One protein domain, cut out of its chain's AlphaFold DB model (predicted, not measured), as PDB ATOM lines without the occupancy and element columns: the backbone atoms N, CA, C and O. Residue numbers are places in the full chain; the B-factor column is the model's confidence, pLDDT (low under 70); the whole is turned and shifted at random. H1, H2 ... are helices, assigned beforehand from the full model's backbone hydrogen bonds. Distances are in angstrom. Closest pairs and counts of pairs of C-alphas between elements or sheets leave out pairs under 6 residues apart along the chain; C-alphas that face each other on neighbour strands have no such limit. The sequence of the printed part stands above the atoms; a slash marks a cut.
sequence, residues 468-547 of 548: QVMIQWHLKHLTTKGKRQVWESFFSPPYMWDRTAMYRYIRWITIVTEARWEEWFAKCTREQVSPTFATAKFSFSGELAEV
ATOM      1  N   GLN A 468       6.882  32.918  50.373       95.69
ATOM      2  CA  GLN A 468       5.507  32.542  50.690       95.69
ATOM      3  C   GLN A 468       4.599  33.783  50.762       95.69
ATOM      4  O   GLN A 468       3.480  33.759  50.256       95.69
ATOM      5  N   VAL A 469       5.105  34.903  51.298       95.38
ATOM      6  CA  VAL A 469       4.382  36.187  51.339       95.38
ATOM      7  C   VAL A 469       4.231  36.780  49.932       95.38
ATOM      8  O   VAL A 469       3.165  37.290  49.595       95.38
ATOM      9  N   MET A 470       5.261  36.671  49.085       94.94
ATOM     10  CA  MET A 470       5.202  37.106  47.680       94.94
ATOM     11  C   MET A 470       4.155  36.325  46.870       94.94
ATOM     12  O   MET A 470       3.409  36.924  46.095       94.94
ATOM     13  N   ILE A 471       4.054  35.010  47.072       95.56
ATOM     14  CA  ILE A 471       3.079  34.156  46.378       95.56
ATOM     15  C   ILE A 471       1.662  34.390  46.915       95.56
ATOM     16  O   ILE A 471       0.741  34.590  46.126       95.56
ATOM     17  N   GLN A 472       1.471  34.495  48.235       95.88
ATOM     18  CA  GLN A 472       0.180  34.894  48.818       95.88
ATOM     19  C   GLN A 472      -0.287  36.263  48.302       95.88
ATOM     20  O   GLN A 472      -1.470  36.454  48.006       95.88
ATOM     21  N   TRP A 473       0.639  37.214  48.147       95.25
ATOM     22  CA  TRP A 473       0.357  38.501  47.523       95.25
ATOM     23  C   TRP A 473      -0.070  38.365  46.060       95.25
ATOM     24  O   TRP A 473      -1.065  38.979  45.667       95.25
ATOM     25  N   HIS A 474       0.628  37.543  45.273       95.06
ATOM     26  CA  HIS A 474       0.273  37.265  43.883       95.06
ATOM     27  C   HIS A 474      -1.136  36.649  43.765       95.06
ATOM     28  O   HIS A 474      -1.975  37.178  43.038       95.06
ATOM     29  N   LEU A 475      -1.457  35.630  44.567       95.12
ATOM     30  CA  LEU A 475      -2.784  34.998  44.600       95.12
ATOM     31  C   LEU A 475      -3.901  35.987  44.992       95.12
ATOM     32  O   LEU A 475      -4.965  36.032  44.363       95.12
ATOM     33  N   LYS A 476      -3.663  36.859  45.984       95.88
ATOM     34  CA  LYS A 476      -4.616  37.928  46.344       95.88
ATOM     35  C   LYS A 476      -4.737  38.987  45.240       95.88
ATOM     36  O   LYS A 476      -5.810  39.555  45.049       95.88
ATOM     37  N   HIS A 477      -3.661  39.255  44.496       93.44
ATOM     38  CA  HIS A 477      -3.645  40.175  43.352       93.44
ATOM     39  C   HIS A 477      -4.465  39.643  42.163       93.44
ATOM     40  O   HIS A 477      -5.114  40.446  41.488       93.44
ATOM     41  N   LEU A 478      -4.501  38.325  41.944       93.56
ATOM     42  CA  LEU A 478      -5.346  37.696  40.921       93.56
ATOM     43  C   LEU A 478      -6.845  37.763  41.266       93.56
ATOM     44  O   LEU A 478      -7.671  37.996  40.387       93.56
ATOM     45  N   THR A 479      -7.198  37.603  42.543       95.75
ATOM     46  CA  THR A 479      -8.598  37.547  43.011       95.75
ATOM     47  C   THR A 479      -9.212  38.917  43.323       95.75
ATOM     48  O   THR A 479     -10.422  39.100  43.194       95.75
ATOM     49  N   THR A 480      -8.405  39.906  43.724       94.56
ATOM     50  CA  THR A 480      -8.899  41.186  44.260       94.56
ATOM     51  C   THR A 480      -8.704  42.347  43.280       94.56
ATOM     52  O   THR A 480      -7.589  42.654  42.849       94.56
ATOM     53  N   LYS A 481      -9.781  43.085  42.979       91.81
ATOM     54  CA  LYS A 481      -9.691  44.344  42.218       91.81
ATOM     55  C   LYS A 481      -8.970  45.416  43.045       91.81
ATOM     56  O   LYS A 481      -9.387  45.726  44.155       91.81
ATOM     57  N   GLY A 482      -7.939  46.033  42.465       89.19
ATOM     58  CA  GLY A 482      -7.183  47.124  43.094       89.19
ATOM     59  C   GLY A 482      -5.768  46.717  43.504       89.19
ATOM     60  O   GLY A 482      -5.487  46.461  44.672       89.19
ATOM     61  N   LYS A 483      -4.842  46.701  42.531       89.50
ATOM     62  CA  LYS A 483      -3.439  46.289  42.748       89.50
ATOM     63  C   LYS A 483      -2.748  47.082  43.867       89.50
ATOM     64  O   LYS A 483      -1.943  46.517  44.602       89.50
ATOM     65  N   ARG A 484      -3.111  48.365  44.014       91.38
ATOM     66  CA  ARG A 484      -2.651  49.252  45.089       91.38
ATOM     67  C   ARG A 484      -3.026  48.716  46.465       91.38
ATOM     68  O   ARG A 484      -2.154  48.517  47.297       91.38
ATOM     69  N   GLN A 485      -4.319  48.492  46.688       94.62
ATOM     70  CA  GLN A 485      -4.855  48.089  47.983       94.62
ATOM     71  C   GLN A 485      -4.334  46.706  48.379       94.62
ATOM     72  O   GLN A 485      -3.975  46.487  49.533       94.62
ATOM     73  N   VAL A 486      -4.220  45.790  47.410       94.81
ATOM     74  CA  VAL A 486      -3.613  44.472  47.631       94.81
ATOM     75  C   VAL A 486      -2.159  44.617  48.080       94.81
ATOM     76  O   VAL A 486      -1.813  44.086  49.131       94.81
ATOM     77  N   TRP A 487      -1.335  45.377  47.350       92.38
ATOM     78  CA  TRP A 487       0.050  45.669  47.739       92.38
ATOM     79  C   TRP A 487       0.149  46.291  49.131       92.38
ATOM     80  O   TRP A 487       0.896  45.809  49.980       92.38
ATOM     81  N   GLU A 488      -0.619  47.353  49.381       92.06
ATOM     82  CA  GLU A 488      -0.610  48.060  50.659       92.06
ATOM     83  C   GLU A 488      -1.037  47.124  51.807       92.06
ATOM     84  O   GLU A 488      -0.481  47.233  52.892       92.06
ATOM     85  N   SER A 489      -1.899  46.125  51.561       94.44
ATOM     86  CA  SER A 489      -2.290  45.126  52.571       94.44
ATOM     87  C   SER A 489      -1.220  44.086  52.947       94.44
ATOM     88  O   SER A 489      -1.393  43.420  53.961       94.44
ATOM     89  N   PHE A 490      -0.135  43.942  52.173       93.25
ATOM     90  CA  PHE A 490       0.995  43.048  52.497       93.25
ATOM     91  C   PHE A 490       2.286  43.799  52.847       93.25
ATOM     92  O   PHE A 490       3.091  43.317  53.641       93.25
ATOM     93  N   PHE A 491       2.514  44.961  52.228       89.94
ATOM     94  CA  PHE A 491       3.832  45.605  52.185       89.94
ATOM     95  C   PHE A 491       3.851  47.034  52.756       89.94
ATOM     96  O   PHE A 491       4.925  47.629  52.898       89.94
ATOM     97  N   SER A 492       2.690  47.592  53.118       86.06
ATOM     98  CA  SER A 492       2.600  48.838  53.892       86.06
ATOM     99  C   SER A 492       2.745  48.547  55.395       86.06
ATOM    100  O   SER A 492       2.278  47.506  55.849       86.06
ATOM    101  N   PRO A 493       3.365  49.431  56.200       83.50
ATOM    102  CA  PRO A 493       4.028  50.674  55.813       83.50
ATOM    103  C   PRO A 493       5.481  50.600  55.285       83.50
ATOM    104  O   PRO A 493       5.897  51.635  54.755       83.50
ATOM    105  N   PRO A 494       6.304  49.529  55.420       83.75
ATOM    106  CA  PRO A 494       7.750  49.638  55.173       83.75
ATOM    107  C   PRO A 494       8.136  49.893  53.710       83.75
ATOM    108  O   PRO A 494       9.086  50.649  53.471       83.75
ATOM    109  N   TYR A 495       7.386  49.377  52.735       83.81
ATOM    110  CA  TYR A 495       7.736  49.458  51.314       83.81
ATOM    111  C   TYR A 495       6.839  50.447  50.557       83.81
ATOM    112  O   TYR A 495       5.626  50.481  50.754       83.81
ATOM    113  N   MET A 496       7.427  51.270  49.681       85.50
ATOM    114  CA  MET A 496       6.627  52.097  48.769       85.50
ATOM    115  C   MET A 496       6.142  51.258  47.591       85.50
ATOM    116  O   MET A 496       6.866  50.385  47.120       85.50
ATOM    117  N   TRP A 497       4.948  51.555  47.087       83.88
ATOM    118  CA  TRP A 497       4.455  50.935  45.863       83.88
ATOM    119  C   TRP A 497       5.185  51.484  44.632       83.88
ATOM    120  O   TRP A 497       5.093  52.675  44.333       83.88
ATOM    121  N   ASP A 498       5.865  50.599  43.906       87.50
ATOM    122  CA  ASP A 498       6.371  50.844  42.556       87.50
ATOM    123  C   ASP A 498       5.562  50.001  41.562       87.50
ATOM    124  O   ASP A 498       5.488  48.775  41.671       87.50
ATOM    125  N   ARG A 499       4.933  50.662  40.583       87.06
ATOM    126  CA  ARG A 499       4.107  49.995  39.573       87.06
ATOM    127  C   ARG A 499       4.947  49.096  38.661       87.06
ATOM    128  O   ARG A 499       4.508  47.991  38.361       87.06
ATOM    129  N   THR A 500       6.110  49.552  38.209       85.88
ATOM    130  CA  THR A 500       6.952  48.850  37.230       85.88
ATOM    131  C   THR A 500       7.571  47.602  37.846       85.88
ATOM    132  O   THR A 500       7.445  46.518  37.275       85.88
ATOM    133  N   ALA A 501       8.152  47.731  39.044       84.06
ATOM    134  CA  ALA A 501       8.691  46.595  39.789       84.06
ATOM    135  C   ALA A 501       7.601  45.536  40.024       84.06
ATOM    136  O   ALA A 501       7.765  44.375  39.656       84.06
ATOM    137  N   MET A 502       6.438  45.954  40.534       89.19
ATOM    138  CA  MET A 502       5.290  45.081  40.791       89.19
ATOM    139  C   MET A 502       4.879  44.238  39.568       89.19
ATOM    140  O   MET A 502       4.635  43.043  39.714       89.19
ATOM    141  N   TYR A 503       4.807  44.822  38.362       89.75
ATOM    142  CA  TYR A 503       4.461  44.059  37.150       89.75
ATOM    143  C   TYR A 503       5.540  43.040  36.755       89.75
ATOM    144  O   TYR A 503       5.178  41.937  36.344       89.75
ATOM    145  N   ARG A 504       6.831  43.367  36.922       89.44
ATOM    146  CA  ARG A 504       7.936  42.417  36.699       89.44
ATOM    147  C   ARG A 504       7.814  41.216  37.645       89.44
ATOM    148  O   ARG A 504       7.784  40.083  37.184       89.44
ATOM    149  N   TYR A 505       7.619  41.443  38.945       90.94
ATOM    150  CA  TYR A 505       7.488  40.339  39.907       90.94
ATOM    151  C   TYR A 505       6.221  39.498  39.721       90.94
ATOM    152  O   TYR A 505       6.292  38.284  39.867       90.94
ATOM    153  N   ILE A 506       5.092  40.097  39.318       93.06
ATOM    154  CA  ILE A 506       3.893  39.333  38.925       93.06
ATOM    155  C   ILE A 506       4.210  38.396  37.755       93.06
ATOM    156  O   ILE A 506       3.877  37.218  37.826       93.06
ATOM    157  N   ARG A 507       4.861  38.898  36.693       93.12
ATOM    158  CA  ARG A 507       5.185  38.092  35.505       93.12
ATOM    159  C   ARG A 507       6.150  36.952  35.842       93.12
ATOM    160  O   ARG A 507       5.882  35.828  35.446       93.12
ATOM    161  N   TRP A 508       7.196  37.219  36.625       93.69
ATOM    162  CA  TRP A 508       8.142  36.194  37.086       93.69
ATOM    163  C   TRP A 508       7.465  35.099  37.924       93.69
ATOM    164  O   TRP A 508       7.625  33.919  37.622       93.69
ATOM    165  N   ILE A 509       6.631  35.472  38.904       94.44
ATOM    166  CA  ILE A 509       5.876  34.501  39.718       94.44
ATOM    167  C   ILE A 509       4.893  33.684  38.866       94.44
ATOM    168  O   ILE A 509       4.649  32.532  39.192       94.44
ATOM    169  N   THR A 510       4.365  34.247  37.769       93.75
ATOM    170  CA  THR A 510       3.463  33.531  36.842       93.75
ATOM    171  C   THR A 510       4.210  32.565  35.907       93.75
ATOM    172  O   THR A 510       3.630  31.571  35.485       93.75
ATOM    173  N   ILE A 511       5.470  32.852  35.552       94.50
ATOM    174  CA  ILE A 511       6.297  31.977  34.696       94.50
ATOM    175  C   ILE A 511       6.762  30.739  35.469       94.50
ATOM    176  O   ILE A 511       6.730  29.628  34.942       94.50
ATOM    177  N   VAL A 512       7.163  30.911  36.731       92.94
ATOM    178  CA  VAL A 512       7.464  29.776  37.610       92.94
ATOM    179  C   VAL A 512       6.139  29.130  38.027       92.94
ATOM    180  O   VAL A 512       5.355  29.721  38.764       92.94
ATOM    181  N   THR A 513       5.868  27.924  37.526       91.06
ATOM    182  CA  THR A 513       4.596  27.220  37.752       91.06
ATOM    183  C   THR A 513       4.372  26.875  39.228       91.06
ATOM    184  O   THR A 513       5.320  26.699  39.991       91.06
ATOM    185  N   GLU A 514       3.107  26.734  39.636       92.88
ATOM    186  CA  GLU A 514       2.718  26.425  41.024       92.88
ATOM    187  C   GLU A 514       3.410  25.159  41.558       92.88
ATOM    188  O   GLU A 514       4.108  25.227  42.567       92.88
ATOM    189  N   ALA A 515       3.363  24.055  40.805       94.69
ATOM    190  CA  ALA A 515       4.064  22.812  41.143       94.69
ATOM    191  C   ALA A 515       5.588  22.994  41.324       94.69
ATOM    192  O   ALA A 515       6.209  22.331  42.153       94.69
ATOM    193  N   ARG A 516       6.204  23.922  40.579       96.00
ATOM    194  CA  ARG A 516       7.643  24.215  40.667       96.00
ATOM    195  C   ARG A 516       7.982  25.106  41.864       96.00
ATOM    196  O   ARG A 516       9.067  24.975  42.430       96.00
ATOM    197  N   TRP A 517       7.057  25.967  42.300       96.00
ATOM    198  CA  TRP A 517       7.157  26.630  43.603       96.00
ATOM    199  C   TRP A 517       7.052  25.622  44.750       96.00
ATOM    200  O   TRP A 517       7.866  25.682  45.668       96.00
ATOM    201  N   GLU A 518       6.101  24.684  44.696       96.56
ATOM    202  CA  GLU A 518       5.930  23.631  45.709       96.56
ATOM    203  C   GLU A 518       7.179  22.747  45.841       96.56
ATOM    204  O   GLU A 518       7.704  22.588  46.947       96.56
ATOM    205  N   GLU A 519       7.715  22.249  44.721       97.56
ATOM    206  CA  GLU A 519       8.971  21.488  44.686       97.56
ATOM    207  C   GLU A 519      10.130  22.288  45.303       97.56
ATOM    208  O   GLU A 519      10.904  21.772  46.114       97.56
ATOM    209  N   TRP A 520      10.228  23.579  44.979       98.00
ATOM    210  CA  TRP A 520      11.271  24.455  45.505       98.00
ATOM    211  C   TRP A 520      11.138  24.727  47.011       98.00
ATOM    212  O   TRP A 520      12.149  24.724  47.719       98.00
ATOM    213  N   PHE A 521       9.922  24.897  47.540       98.06
ATOM    214  CA  PHE A 521       9.701  24.998  48.988       98.06
ATOM    215  C   PHE A 521      10.043  23.689  49.709       98.06
ATOM    216  O   PHE A 521      10.677  23.724  50.769       98.06
ATOM    217  N   ALA A 522       9.687  22.537  49.134       97.69
ATOM    218  CA  ALA A 522      10.068  21.231  49.669       97.69
ATOM    219  C   ALA A 522      11.597  21.055  49.678       97.69
ATOM    220  O   ALA A 522      12.168  20.636  50.688       97.69
ATOM    221  N   LYS A 523      12.277  21.469  48.600       97.81
ATOM    222  CA  LYS A 523      13.742  21.485  48.500       97.81
ATOM    223  C   LYS A 523      14.383  22.375  49.571       97.81
ATOM    224  O   LYS A 523      15.239  21.894  50.310       97.81
ATOM    225  N   CYS A 524      13.928  23.623  49.715       97.44
ATOM    226  CA  CYS A 524      14.413  24.542  50.752       97.44
ATOM    227  C   CYS A 524      14.228  23.962  52.163       97.44
ATOM    228  O   CYS A 524      15.137  24.048  52.985       97.44
ATOM    229  N   THR A 525      13.087  23.317  52.424       97.50
ATOM    230  CA  THR A 525      12.796  22.665  53.712       97.50
ATOM    231  C   THR A 525      13.763  21.511  53.989       97.50
ATOM    232  O   THR A 525      14.331  21.433  55.076       97.50
ATOM    233  N   ARG A 526      14.004  20.645  52.994       97.69
ATOM    234  CA  ARG A 526      14.948  19.518  53.081       97.69
ATOM    235  C   ARG A 526      16.391  19.978  53.304       97.69
ATOM    236  O   ARG A 526      17.122  19.346  54.056       97.69
ATOM    237  N   GLU A 527      16.789  21.070  52.660       97.56
ATOM    238  CA  GLU A 527      18.146  21.632  52.717       97.56
ATOM    239  C   GLU A 527      18.334  22.630  53.882       97.56
ATOM    240  O   GLU A 527      19.414  23.192  54.041       97.56
ATOM    241  N   GLN A 528      17.300  22.846  54.709       97.06
ATOM    242  CA  GLN A 528      17.260  23.825  55.811       97.06
ATOM    243  C   GLN A 528      17.578  25.273  55.377       97.06
ATOM    244  O   GLN A 528      17.978  26.119  56.181       97.06
ATOM    245  N   VAL A 529      17.363  25.588  54.098       97.12
ATOM    246  CA  VAL A 529      17.585  26.918  53.525       97.12
ATOM    247  C   VAL A 529      16.325  27.761  53.701       97.12
ATOM    248  O   VAL A 529      15.216  27.335  53.386       97.12
ATOM    249  N   SER A 530      16.479  29.002  54.169       96.62
ATOM    250  CA  SER A 530      15.347  29.928  54.287       96.62
ATOM    251  C   SER A 530      14.774  30.273  52.898       96.62
ATOM    252  O   SER A 530      15.530  30.756  52.044       96.62
ATOM    253  N   PRO A 531      13.457  30.094  52.650       97.06
ATOM    254  CA  PRO A 531      12.829  30.342  51.350       97.06
ATOM    255  C   PRO A 531      12.573  31.845  51.125       97.06
ATOM    256  O   PRO A 531      11.439  32.333  51.083       97.06
ATOM    257  N   THR A 532      13.664  32.600  51.019       97.62
ATOM    258  CA  THR A 532      13.673  34.054  50.810       97.62
ATOM    259  C   THR A 532      13.683  34.420  49.329       97.62
ATOM    260  O   THR A 532      13.994  33.597  48.463       97.62
ATOM    261  N   PHE A 533      13.375  35.680  49.029       94.44
ATOM    262  CA  PHE A 533      13.436  36.233  47.683       94.44
ATOM    263  C   PHE A 533      14.837  36.122  47.072       94.44
ATOM    264  O   PHE A 533      14.945  35.811  45.889       94.44
ATOM    265  N   ALA A 534      15.907  36.298  47.854       94.62
ATOM    266  CA  ALA A 534      17.272  36.067  47.381       94.62
ATOM    267  C   ALA A 534      17.492  34.611  46.945       94.62
ATOM    268  O   ALA A 534      17.999  34.368  45.848       94.62
ATOM    269  N   THR A 535      17.053  33.653  47.769       96.56
ATOM    270  CA  THR A 535      17.148  32.215  47.477       96.56
ATOM    271  C   THR A 535      16.389  31.859  46.192       96.56
ATOM    272  O   THR A 535      16.924  31.169  45.321       96.56
ATOM    273  N   ALA A 536      15.159  32.364  46.030       96.56
ATOM    274  CA  ALA A 536      14.358  32.132  44.826       96.56
ATOM    275  C   ALA A 536      14.938  32.829  43.592       96.56
ATOM    276  O   ALA A 536      15.001  32.220  42.531       96.56
ATOM    277  N   LYS A 537      15.419  34.071  43.719       94.69
ATOM    278  CA  LYS A 537      16.085  34.800  42.631       94.69
ATOM    279  C   LYS A 537      17.322  34.059  42.114       94.69
ATOM    280  O   LYS A 537      17.577  34.090  40.916       94.69
ATOM    281  N   PHE A 538      18.083  33.407  42.993       95.75
ATOM    282  CA  PHE A 538      19.203  32.559  42.586       95.75
ATOM    283  C   PHE A 538      18.713  31.287  41.867       95.75
ATOM    284  O   PHE A 538      19.164  30.990  40.761       95.75
ATOM    285  N   SER A 539      17.737  30.592  42.464       96.88
ATOM    286  CA  SER A 539      17.187  29.320  41.962       96.88
ATOM    287  C   SER A 539      16.441  29.439  40.624       96.88
ATOM    288  O   SER A 539      16.459  28.499  39.838       96.88
ATOM    289  N   PHE A 540      15.801  30.585  40.375       96.06
ATOM    290  CA  PHE A 540      14.992  30.892  39.188       96.06
ATOM    291  C   PHE A 540      15.562  32.096  38.427       96.06
ATOM    292  O   PHE A 540      14.850  33.036  38.055       96.06
ATOM    293  N   SER A 541      16.890  32.122  38.295       92.81
ATOM    294  CA  SER A 541      17.626  33.226  37.675       92.81
ATOM    295  C   SER A 541      17.388  33.318  36.166       92.81
ATOM    296  O   SER A 541      17.317  34.432  35.648       92.81
ATOM    297  N   GLY A 542      17.180  32.186  35.481       91.56
ATOM    298  CA  GLY A 542      16.807  32.146  34.062       91.56
ATOM    299  C   GLY A 542      15.424  32.752  33.808       91.56
ATOM    300  O   GLY A 542      15.289  33.699  33.040       91.56
ATOM    301  N   GLU A 543      14.411  32.301  34.549       92.69
ATOM    302  CA  GLU A 543      13.031  32.799  34.443       92.69
ATOM    303  C   GLU A 543      12.915  34.269  34.863       92.69
ATOM    304  O   GLU A 543      12.027  34.991  34.411       92.69
ATOM    305  N   LEU A 544      13.799  34.739  35.752       88.31
ATOM    306  CA  LEU A 544      13.872  36.154  36.104       88.31
ATOM    307  C   LEU A 544      14.496  36.989  34.975       88.31
ATOM    308  O   LEU A 544      14.049  38.116  34.753       88.31
ATOM    309  N   ALA A 545      15.491  36.450  34.264       87.94
ATOM    310  CA  ALA A 545      16.132  37.111  33.128       87.94
ATOM    311  C   ALA A 545      15.185  37.264  31.922       87.94
ATOM    312  O   ALA A 545      15.231  38.286  31.250       87.94
ATOM    313  N   GLU A 546      14.249  36.334  31.702       84.25
ATOM    314  CA  GLU A 546      13.196  36.457  30.669       84.25
ATOM    315  C   GLU A 546      12.197  37.614  30.911       84.25
ATOM    316  O   GLU A 546      11.392  37.974  30.042       84.25
ATOM    317  N   VAL A 547      12.196  38.188  32.119       83.44
ATOM    318  CA  VAL A 547      11.206  39.176  32.581       83.44
ATOM    319  C   VAL A 547      11.781  40.587  32.728       83.44
ATOM    320  O   VAL A 547      11.001  41.544  32.846       83.44
TER     321      VAL A 547
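This is residues 468 to 547 of the 548 residues of an uncharacterized protein of Melampsora larici-populina (strain 98AG31 / pathotype 3-4-7) (UniProt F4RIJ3). A helical hairpin, H1 and H2, makes one end of this domain and H4 the other end. H3 runs about perpendicular to H1 and leads from the hairpin's side toward H4, and after H4 the short H5 and H6 fold back toward the last part of H3. The printed part has 80 residues with six named helices, H1 to H6 in order, and no named strand; its class is all helix. It is compact, with a radius of gyration of the C-alphas of 13.1 A, and spans 36 by 25 by 22 A.

H1, residues 468 to 479, touches H2, residues 483 to 491, closest at the C-alphas of His 477 and Val 486, 6.1 A apart; this hairpin has a shallow tilt of 23 degrees, opposite ways. H3, residues 499 to 511, only just touches H1, with 3 pairs of C-alphas within 8 A, about perpendicular at 82 degrees; the closest C-alphas are those of His 474 and Ile 506, 6.5 A. H4, residues 514 to 526, touches no helix but is near H5, residues 533 to 539. H6, residues 541 to 545, only just touches residues 508 to 511 of H3, with 3 pairs within 8 A; the closest C-alphas, of Trp 508 and Leu 544, are 5.8 A apart. H5 and H6 are close but not clearly touching, with C-alphas 537 and 544 7.0 A apart. In the six helices every O i to N i+4 pair is within hydrogen-bond range.

H1 begins at C-alpha 468 (5.507, 32.542, 50.690) and is 16.8 A long. H2 measures 11.9 A, H3 18.8 A and H4 18.5 A. H5 measures 9.7 A; H6, 6.2 A long, ends at C-alpha 545 (16.132, 37.111, 33.128).

The two farthest C-alphas, of Lys 481 and Glu 527, are 37.4 A apart. The printed part has no cut and no long link. Its mean pLDDT is 92.9, and no printed residue is under 70.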